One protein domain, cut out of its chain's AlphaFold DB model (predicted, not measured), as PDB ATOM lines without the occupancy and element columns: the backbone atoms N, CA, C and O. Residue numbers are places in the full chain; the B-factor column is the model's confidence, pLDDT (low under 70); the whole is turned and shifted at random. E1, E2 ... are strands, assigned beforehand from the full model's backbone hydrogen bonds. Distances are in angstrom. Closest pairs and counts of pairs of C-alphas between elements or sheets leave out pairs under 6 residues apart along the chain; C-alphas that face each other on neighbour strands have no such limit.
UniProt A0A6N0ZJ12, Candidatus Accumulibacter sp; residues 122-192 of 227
ATOM      1  N   GLU A 122      38.297  16.951  36.024       80.38
ATOM      2  CA  GLU A 122      38.673  16.557  37.382       80.38
ATOM      3  C   GLU A 122      38.666  15.026  37.484       80.38
ATOM      4  O   GLU A 122      37.651  14.379  37.227       80.38
ATOM      5  N   VAL A 123      39.810  14.420  37.810       81.44
ATOM      6  CA  VAL A 123      39.957  12.956  37.847       81.44
ATOM      7  C   VAL A 123      39.729  12.450  39.268       81.44
ATOM      8  O   VAL A 123      40.437  12.851  40.187       81.44
ATOM      9  N   ILE A 124      38.766  11.542  39.441       78.44
ATOM     10  CA  ILE A 124      38.497  10.861  40.711       78.44
ATOM     11  C   ILE A 124      38.819   9.379  40.540       78.44
ATOM     12  O   ILE A 124      38.178   8.670  39.759       78.44
ATOM     13  N   GLU A 125      39.815   8.904  41.283       75.62
ATOM     14  CA  GLU A 125      40.156   7.486  41.354       75.62
ATOM     15  C   GLU A 125      39.238   6.804  42.368       75.62
ATOM     16  O   GLU A 125      39.177   7.191  43.536       75.62
ATOM     17  N   LEU A 126      38.463   5.824  41.902       69.50
ATOM     18  CA  LEU A 126      37.575   5.044  42.755       69.50
ATOM     19  C   LEU A 126      38.293   3.765  43.184       69.50
ATOM     20  O   LEU A 126      38.694   2.965  42.338       69.50
ATOM     21  N   SER A 127      38.417   3.559  44.496       65.94
ATOM     22  CA  SER A 127      38.911   2.305  45.067       65.94
ATOM     23  C   SER A 127      37.956   1.156  44.740       65.94
ATOM     24  O   SER A 127      36.736   1.332  44.751       65.94
ATOM     25  N   ALA A 128      38.501  -0.028  44.450       61.72
ATOM     26  CA  ALA A 128      37.694  -1.231  44.313       61.72
ATOM     27  C   ALA A 128      37.362  -1.773  45.718       61.72
ATOM     28  O   ALA A 128      38.266  -2.254  46.400       61.72
ATOM     29  N   PRO A 129      36.089  -1.755  46.157       61.34
ATOM     30  CA  PRO A 129      35.714  -2.271  47.476       61.34
ATOM     31  C   PRO A 129      35.940  -3.787  47.596       61.34
ATOM     32  O   PRO A 129      35.995  -4.330  48.690       61.34
ATOM     33  N   GLU A 130      36.100  -4.487  46.471       57.84
ATOM     34  CA  GLU A 130      36.372  -5.928  46.426       57.84
ATOM     35  C   GLU A 130      37.852  -6.273  46.677       57.84
ATOM     36  O   GLU A 130      38.188  -7.437  46.873       57.84
ATOM     37  N   THR A 131      38.739  -5.270  46.698       54.47
ATOM     38  CA  THR A 131      40.147  -5.413  47.109       54.47
ATOM     39  C   THR A 131      40.414  -4.918  48.532       54.47
ATOM     40  O   THR A 131      41.535  -5.077  49.015       54.47
ATOM     41  N   ASP A 132      39.406  -4.361  49.219       55.75
ATOM     42  CA  ASP A 132      39.504  -3.936  50.621       55.75
ATOM     43  C   ASP A 132      39.638  -5.173  51.528       55.75
ATOM     44  O   ASP A 132      38.662  -5.724  52.036       55.75
ATOM     45  N   GLY A 133      40.876  -5.649  51.685       54.53
ATOM     46  CA  GLY A 133      41.229  -6.818  52.495       54.53
ATOM     47  C   GLY A 133      42.128  -7.850  51.808       54.53
ATOM     48  O   GLY A 133      42.555  -8.789  52.477       54.53
ATOM     49  N   LEU A 134      42.445  -7.699  50.515       59.16
ATOM     50  CA  LEU A 134      43.388  -8.581  49.815       59.16
ATOM     51  C   LEU A 134      44.805  -7.990  49.827       59.16
ATOM     52  O   LEU A 134      44.994  -6.783  49.667       59.16
ATOM     53  N   SER A 135      45.812  -8.854  49.989       56.34
ATOM     54  CA  SER A 135      47.218  -8.466  49.841       56.34
ATOM     55  C   SER A 135      47.486  -8.039  48.390       56.34
ATOM     56  O   SER A 135      46.938  -8.656  47.473       56.34
ATOM     57  N   PRO A 136      48.346  -7.035  48.133       61.28
ATOM     58  CA  PRO A 136      48.738  -6.634  46.776       61.28
ATOM     59  C   PRO A 136      49.369  -7.764  45.938       61.28
ATOM     60  O   PRO A 136      49.533  -7.610  44.732       61.28
ATOM     61  N   GLU A 137      49.714  -8.904  46.543       61.97
ATOM     62  CA  GLU A 137      50.223 -10.090  45.841       61.97
ATOM     63  C   GLU A 137      49.119 -10.977  45.229       61.97
ATOM     64  O   GLU A 137      49.388 -11.755  44.304       61.97
ATOM     65  N   ASP A 138      47.879 -10.829  45.707       63.91
ATOM     66  CA  ASP A 138      46.736 -11.688  45.373       63.91
ATOM     67  C   ASP A 138      45.897 -11.158  44.202       63.91
ATOM     68  O   ASP A 138      45.005 -11.854  43.696       63.91
ATOM     69  N   TYR A 139      46.180  -9.940  43.736       65.38
ATOM     70  CA  TYR A 139      45.423  -9.301  42.668       65.38
ATOM     71  C   TYR A 139      46.291  -8.472  41.720       65.38
ATOM     72  O   TYR A 139      47.313  -7.910  42.098       65.38
ATOM     73  N   GLU A 140      45.873  -8.394  40.459       70.31
ATOM     74  CA  GLU A 140      46.551  -7.624  39.413       70.31
ATOM     75  C   GLU A 140      45.562  -6.659  38.751       70.31
ATOM     76  O   GLU A 140      44.458  -7.056  38.367       70.31
ATOM     77  N   ILE A 141      45.939  -5.385  38.620       71.31
ATOM     78  CA  ILE A 141      45.127  -4.366  37.944       71.31
ATOM     79  C   ILE A 141      45.406  -4.462  36.443       71.31
ATOM     80  O   ILE A 141      46.496  -4.126  35.989       71.31
ATOM     81  N   ILE A 142      44.422  -4.916  35.668       75.69
ATOM     82  CA  ILE A 142      44.592  -5.179  34.229       75.69
ATOM     83  C   ILE A 142      44.286  -3.943  33.393       75.69
ATOM     84  O   ILE A 142      44.988  -3.633  32.433       75.69
ATOM     85  N   SER A 143      43.193  -3.257  33.709       71.75
ATOM     86  CA  SER A 143      42.728  -2.112  32.936       71.75
ATOM     87  C   SER A 143      41.920  -1.167  33.810       71.75
ATOM     88  O   SER A 143      41.586  -1.480  34.950       71.75
ATOM     89  N   HIS A 144      41.630   0.020  33.286       77.06
ATOM     90  CA  HIS A 144      40.770   0.986  33.954       77.06
ATOM     91  C   HIS A 144      39.529   1.198  33.098       77.06
ATOM     92  O   HIS A 144      39.645   1.462  31.901       77.06
ATOM     93  N   LYS A 145      38.347   1.102  33.711       78.81
ATOM     94  CA  LYS A 145      37.111   1.569  33.090       78.81
ATOM     95  C   LYS A 145      36.907   3.028  33.477       78.81
ATOM     96  O   LYS A 145      36.845   3.365  34.661       78.81
ATOM     97  N   GLU A 146      36.837   3.884  32.469       80.00
ATOM     98  CA  GLU A 146      36.640   5.320  32.635       80.00
ATOM     99  C   GLU A 146      35.167   5.667  32.430       80.00
ATOM    100  O   GLU A 146      34.498   5.081  31.582       80.00
ATOM    101  N   SER A 147      34.668   6.592  33.240       78.12
ATOM    102  CA  SER A 147      33.285   7.064  33.223       78.12
ATOM    103  C   SER A 147      33.296   8.587  33.356       78.12
ATOM    104  O   SER A 147      33.896   9.112  34.293       78.12
ATOM    105  N   TYR A 148      32.637   9.302  32.443       79.25
ATOM    106  CA  TYR A 148      32.624  10.770  32.408       79.25
ATOM    107  C   TYR A 148      31.271  11.325  32.871       79.25
ATOM    108  O   TYR A 148      30.220  10.875  32.407       79.25
ATOM    109  N   ARG A 149      31.282  12.327  33.756       80.44
ATOM    110  CA  ARG A 149      30.079  13.021  34.245       80.44
ATOM    111  C   ARG A 149      30.256  14.532  34.207       80.44
ATOM    112  O   ARG A 149      31.342  15.027  34.476       80.44
ATOM    113  N   LEU A 150      29.192  15.268  33.897       83.31
ATOM    114  CA  LEU A 150      29.222  16.731  33.897       83.31
ATOM    115  C   LEU A 150      28.714  17.261  35.240       83.31
ATOM    116  O   LEU A 150      27.544  17.069  35.564       83.31
ATOM    117  N   ALA A 151      29.569  17.953  35.984       80.81
ATOM    118  CA  ALA A 151      29.211  18.627  37.223       80.81
ATOM    119  C   ALA A 151      29.037  20.131  36.998       80.81
ATOM    120  O   ALA A 151      29.823  20.775  36.296       80.81
ATOM    121  N   GLN A 152      28.001  20.703  37.610       81.94
ATOM    122  CA  GLN A 152      27.767  22.144  37.596       81.94
ATOM    123  C   GLN A 152      28.435  22.795  38.811       81.94
ATOM    124  O   GLN A 152      28.178  22.423  39.956       81.94
ATOM    125  N   GLN A 153      29.268  23.800  38.563       76.50
ATOM    126  CA  GLN A 153      29.834  24.676  39.583       76.50
ATOM    127  C   GLN A 153      29.206  26.075  39.468       76.50
ATOM    128  O   GLN A 153      28.724  26.455  38.396       76.50
ATOM    129  N   PRO A 154      29.185  26.879  40.544       80.62
ATOM    130  CA  PRO A 154      28.748  28.269  40.453       80.62
ATOM    131  C   PRO A 154      29.597  29.041  39.428       80.62
ATOM    132  O   PRO A 154      30.741  29.391  39.698       80.62
ATOM    133  N   GLY A 155      29.033  29.290  38.243       73.94
ATOM    134  CA  GLY A 155      29.689  30.018  37.153       73.94
ATOM    135  C   GLY A 155      30.480  29.172  36.145       73.94
ATOM    136  O   GLY A 155      31.065  29.754  35.234       73.94
ATOM    137  N   SER A 156      30.501  27.838  36.253       81.25
ATOM    138  CA  SER A 156      31.224  26.974  35.301       81.25
ATOM    139  C   SER A 156      30.704  25.530  35.269       81.25
ATOM    140  O   SER A 156      29.915  25.103  36.110       81.25
ATOM    141  N   TYR A 157      31.162  24.766  34.279       81.00
ATOM    142  CA  TYR A 157      30.965  23.321  34.203       81.00
ATOM    143  C   TYR A 157      32.315  22.618  34.305       81.00
ATOM    144  O   TYR A 157      33.304  23.103  33.754       81.00
ATOM    145  N   VAL A 158      32.345  21.479  34.991       83.25
ATOM    146  CA  VAL A 158      33.537  20.639  35.151       83.25
ATOM    147  C   VAL A 158      33.186  19.209  34.769       83.25
ATOM    148  O   VAL A 158      32.122  18.706  35.129       83.25
ATOM    149  N   LEU A 159      34.066  18.556  34.019       84.44
ATOM    150  CA  LEU A 159      33.917  17.157  33.648       84.44
ATOM    151  C   LEU A 159      34.610  16.286  34.701       84.44
ATOM    152  O   LEU A 159      35.827  16.322  34.832       84.44
ATOM    153  N   ILE A 160      33.855  15.488  35.445       83.31
ATOM    154  CA  ILE A 160      34.400  14.517  36.389       83.31
ATOM    155  C   ILE A 160      34.698  13.215  35.641       83.31
ATOM    156  O   ILE A 160      33.794  12.574  35.098       83.31
ATOM    157  N   LYS A 161      35.971  12.817  35.627       83.62
ATOM    158  CA  LYS A 161      36.459  11.550  35.078       83.62
ATOM    159  C   LYS A 161      36.653  10.550  36.215       83.62
ATOM    160  O   LYS A 161      37.647  10.593  36.937       83.62
ATOM    161  N   TYR A 162      35.715   9.624  36.354       81.00
ATOM    162  CA  TYR A 162      35.817   8.504  37.281       81.00
ATOM    163  C   TYR A 162      36.686   7.403  36.671       81.00
ATOM    164  O   TYR A 162      36.344   6.852  35.623       81.00
ATOM    165  N   ARG A 163      37.793   7.055  37.332       79.88
ATOM    166  CA  ARG A 163      38.660   5.931  36.947       79.88
ATOM    167  C   ARG A 163      38.417   4.767  37.900       79.88
ATOM    168  O   ARG A 163      38.648   4.899  39.098       79.88
ATOM    169  N   ARG A 164      37.940   3.640  37.368       81.56
ATOM    170  CA  ARG A 164      37.670   2.411  38.133       81.56
ATOM    171  C   ARG A 164      38.650   1.313  37.716       81.56
ATOM    172  O   ARG A 164      38.669   0.984  36.527       81.56
ATOM    173  N   PRO A 165      39.448   0.738  38.632       77.50
ATOM    174  CA  PRO A 165      40.337  -0.365  38.290       77.50
ATOM    175  C   PRO A 165      39.523  -1.640  38.020       77.50
ATOM    176  O   PRO A 165      38.583  -1.971  38.743       77.50
ATOM    177  N   VAL A 166      39.882  -2.349  36.951       75.19
ATOM    178  CA  VAL A 166      39.434  -3.712  36.656       75.19
ATOM    179  C   VAL A 166      40.514  -4.645  37.173       75.19
ATOM    180  O   VAL A 166      41.647  -4.645  36.682       75.19
ATOM    181  N   VAL A 167      40.159  -5.414  38.191       75.62
ATOM    182  CA  VAL A 167      41.094  -6.226  38.955       75.62
ATOM    183  C   VAL A 167      40.890  -7.693  38.603       75.62
ATOM    184  O   VAL A 167      39.761  -8.174  38.506       75.62
ATOM    185  N   LYS A 168      41.989  -8.421  38.417       75.06
ATOM    186  CA  LYS A 168      41.990  -9.878  38.321       75.06
ATOM    187  C   LYS A 168      42.464 -10.465  39.634       75.06
ATOM    188  O   LYS A 168      43.616 -10.276  40.019       75.06
ATOM    189  N   ILE A 169      41.587 -11.216  40.288       71.56
ATOM    190  CA  ILE A 169      41.932 -11.973  41.491       71.56
ATOM    191  C   ILE A 169      42.680 -13.233  41.044       71.56
ATOM    192  O   ILE A 169      42.163 -14.018  40.244       71.56
ATOM    193  N   ARG A 170      43.908 -13.444  41.529       67.75
ATOM    194  CA  ARG A 170      44.766 -14.558  41.083       67.75
ATOM    195  C   ARG A 170      44.212 -15.927  41.470       67.75
ATOM    196  O   ARG A 170      44.329 -16.863  40.683       67.75
ATOM    197  N   ALA A 171      43.558 -16.021  42.628       65.75
ATOM    198  CA  ALA A 171      42.978 -17.264  43.139       65.75
ATOM    199  C   ALA A 171      41.784 -17.772  42.310       65.75
ATOM    200  O   ALA A 171      41.658 -18.972  42.082       65.75
ATOM    201  N   SER A 172      40.909 -16.874  41.846       63.53
ATOM    202  CA  SER A 172      39.671 -17.229  41.132       63.53
ATOM    203  C   SER A 172      39.732 -16.975  39.625       63.53
ATOM    204  O   SER A 172      38.822 -17.375  38.903       63.53
ATOM    205  N   GLN A 173      40.768 -16.276  39.150       62.59
ATOM    206  CA  GLN A 173      40.885 -15.733  37.790       62.59
ATOM    207  C   GLN A 173      39.690 -14.867  37.348       62.59
ATOM    208  O   GLN A 173      39.577 -14.535  36.166       62.59
ATOM    209  N   ALA A 174      38.816 -14.469  38.276       66.12
ATOM    210  CA  ALA A 174      37.648 -13.658  37.983       66.12
ATOM    211  C   ALA A 174      38.061 -12.204  37.728       66.12
ATOM    212  O   ALA A 174      38.866 -11.632  38.468       66.12
ATOM    213  N   LEU A 175      37.496 -11.621  36.667       62.94
ATOM    214  CA  LEU A 175      37.613 -10.200  36.367       62.94
ATOM    215  C   LEU A 175      36.522  -9.462  37.128       62.94
ATOM    216  O   LEU A 175      35.336  -9.606  36.834       62.94
ATOM    217  N   VAL A 176      36.950  -8.680  38.103       63.34
ATOM    218  CA  VAL A 176      36.084  -7.937  39.001       63.34
ATOM    219  C   VAL A 176      36.220  -6.452  38.698       63.34
ATOM    220  O   VAL A 176      37.321  -5.922  38.543       63.34
ATOM    221  N   CYS A 177      35.088  -5.762  38.610       58.69
ATOM    222  CA  CYS A 177      35.050  -4.317  38.467       58.69
ATOM    223  C   CYS A 177      33.941  -3.764  39.352       58.69
ATOM    224  O   CYS A 177      32.807  -4.241  39.293       58.69
ATOM    225  N   ALA A 178      34.266  -2.722  40.117       64.62
ATOM    226  CA  ALA A 178      33.277  -2.013  40.909       64.62
ATOM    227  C   ALA A 178      32.134  -1.503  40.006       64.62
ATOM    228  O   ALA A 178      32.402  -0.987  38.902       64.62
ATOM    229  N   PRO A 179      30.868  -1.615  40.456       67.75
ATOM    230  CA  PRO A 179      29.730  -1.110  39.703       67.75
ATOM    231  C   PRO A 179      29.908   0.383  39.398       67.75
ATOM    232  O   PRO A 179      30.566   1.120  40.136       67.75
ATOM    233  N   ALA A 180      29.354   0.827  38.268       65.56
ATOM    234  CA  ALA A 180      29.400   2.240  37.909       65.56
ATOM    235  C   ALA A 180      28.694   3.079  38.992       65.56
ATOM    236  O   ALA A 180      27.687   2.624  39.541       65.56
ATOM    237  N   PRO A 181      29.202   4.286  39.303       68.00
ATOM    238  CA  PRO A 181      28.563   5.163  40.277       68.00
ATOM    239  C   PRO A 181      27.110   5.430  39.865       68.00
ATOM    240  O   PRO A 181      26.828   5.688  38.690       68.00
ATOM    241  N   SER A 182      26.194   5.323  40.828       67.25
ATOM    242  CA  SER A 182      24.761   5.475  40.587       67.25
ATOM    243  C   SER A 182      24.424   6.902  40.160       67.25
ATOM    244  O   SER A 182      24.930   7.882  40.704       67.25
ATOM    245  N   THR A 183      23.547   7.020  39.168       64.31
ATOM    246  CA  THR A 183      23.026   8.307  38.707       64.31
ATOM    247  C   THR A 183      21.827   8.723  39.549       64.31
ATOM    248  O   THR A 183      20.946   7.904  39.805       64.31
ATOM    249  N   VAL A 184      21.751  10.004  39.923       65.31
ATOM    250  CA  VAL A 184      20.578  10.576  40.614       65.31
ATOM    251  C   VAL A 184      19.329  10.502  39.729       65.31
ATOM    252  O   VAL A 184      18.232  10.235  40.212       65.31
ATOM    253  N   ILE A 185      19.506  10.697  38.420       66.06
ATOM    254  CA  ILE A 185      18.448  10.606  37.412       66.06
ATOM    255  C   ILE A 185      18.836   9.521  36.412       66.06
ATOM    256  O   ILE A 185      19.898   9.600  35.791       66.06
ATOM    257  N   ASP A 186      17.970   8.524  36.246       64.44
ATOM    258  CA  ASP A 186      18.168   7.441  35.283       64.44
ATOM    259  C   ASP A 186      18.301   8.000  33.853       64.44
ATOM    260  O   ASP A 186      17.486   8.805  33.398       64.44
ATOM    261  N   GLY A 187      19.376   7.620  33.161       65.31
ATOM    262  CA  GLY A 187      19.719   8.126  31.829       65.31
ATOM    263  C   GLY A 187      20.346   9.529  31.779       65.31
ATOM    264  O   GLY A 187      20.676   9.993  30.686       65.31
ATOM    265  N   SER A 188      20.556  10.205  32.916       66.69
ATOM    266  CA  SER A 188      21.246  11.501  32.955       66.69
ATOM    267  C   SER A 188      22.762  11.349  33.123       66.69
ATOM    268  O   SER A 188      23.257  10.547  33.918       66.69
ATOM    269  N   ARG A 189      23.522  12.164  32.383       69.06
ATOM    270  CA  ARG A 189      24.989  12.289  32.509       69.06
ATOM    271  C   ARG A 189      25.420  13.425  33.446       69.06
ATOM    272  O   ARG A 189      26.620  13.615  33.645       69.06
ATOM    273  N   ALA A 190      24.461  14.168  33.998       67.50
ATOM    274  CA  ALA A 190      24.723  15.213  34.976       67.50
ATOM    275  C   ALA A 190      25.024  14.601  36.349       67.50
ATOM    276  O   ALA A 190      24.354  13.660  36.778       67.50
ATOM    277  N   ASP A 191      26.025  15.150  37.024       66.50
ATOM    278  CA  ASP A 191      26.354  14.845  38.409       66.50
ATOM    279  C   ASP A 191      26.105  16.106  39.241       66.50
ATOM    280  O   ASP A 191      26.802  17.111  39.115       66.50
ATOM    281  N   GLU A 192      25.061  16.075  40.070       61.06
ATOM    282  CA  GLU A 192      24.709  17.175  40.976       61.06
ATOM    283  C   GLU A 192      25.494  17.105  42.293       61.06
ATOM    284  O   GLU A 192      25.071  17.627  43.330       61.06
TER     285      GLU A 192
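Overview. This is residues 122 to 192 of the 227 residues of a protein of Candidatus Accumulibacter sp (UniProt A0A6N0ZJ12). A long, twisted hairpin of E2 and E3 makes a rod, with short strands E1 and E4 one after the other along the free side of E3. The tail, residues 178 to 192, returns to pair briefly with E2 through residues 190 to 191. The printed part has 71 residues, no named helix and four strands, E1 to E4 in chain order, in one mixed, branched sheet: all strand. It is loose, radius of gyration of the C-alphas 14.9 A, spanning 48 by 22 by 19 A.

Arrangement. E3, residues 156 to 169, has E2, residues 139 to 153, on one side, antiparallel at 164 degrees; N 147 and O 162 are 2.9 A apart. On the other side, E1, residues 122 to 125, is parallel at 21 degrees, with N 124 and O 161 at 2.9 A. There too E4, residues 175 to 177, is antiparallel at 153 degrees, with N 176 and O 167 at 2.9 A. These N and O pairs are within hydrogen-bond range. E2, E3 and E4 form a meander, each strand the antiparallel neighbour of the one before. E1 and E4 are apart.

Along the chain. E2, 37.5 A long, starts at C-alpha 139 (45.423, -9.301, 42.668) and bends by 68 degrees at residue 142. E3 is 40.9 A, E1 10.0 A; E4, 6.8 A, ends at C-alpha 177 (35.050, -4.317, 38.467).

Size, cuts and confidence. The farthest C-alphas, of Gly 155 and Ala 171, are 49.5 A apart. The printed part has no cut; the link E1 to E2 is long. Residues 126 to 139 and 170 to 192 have pLDDT under 70.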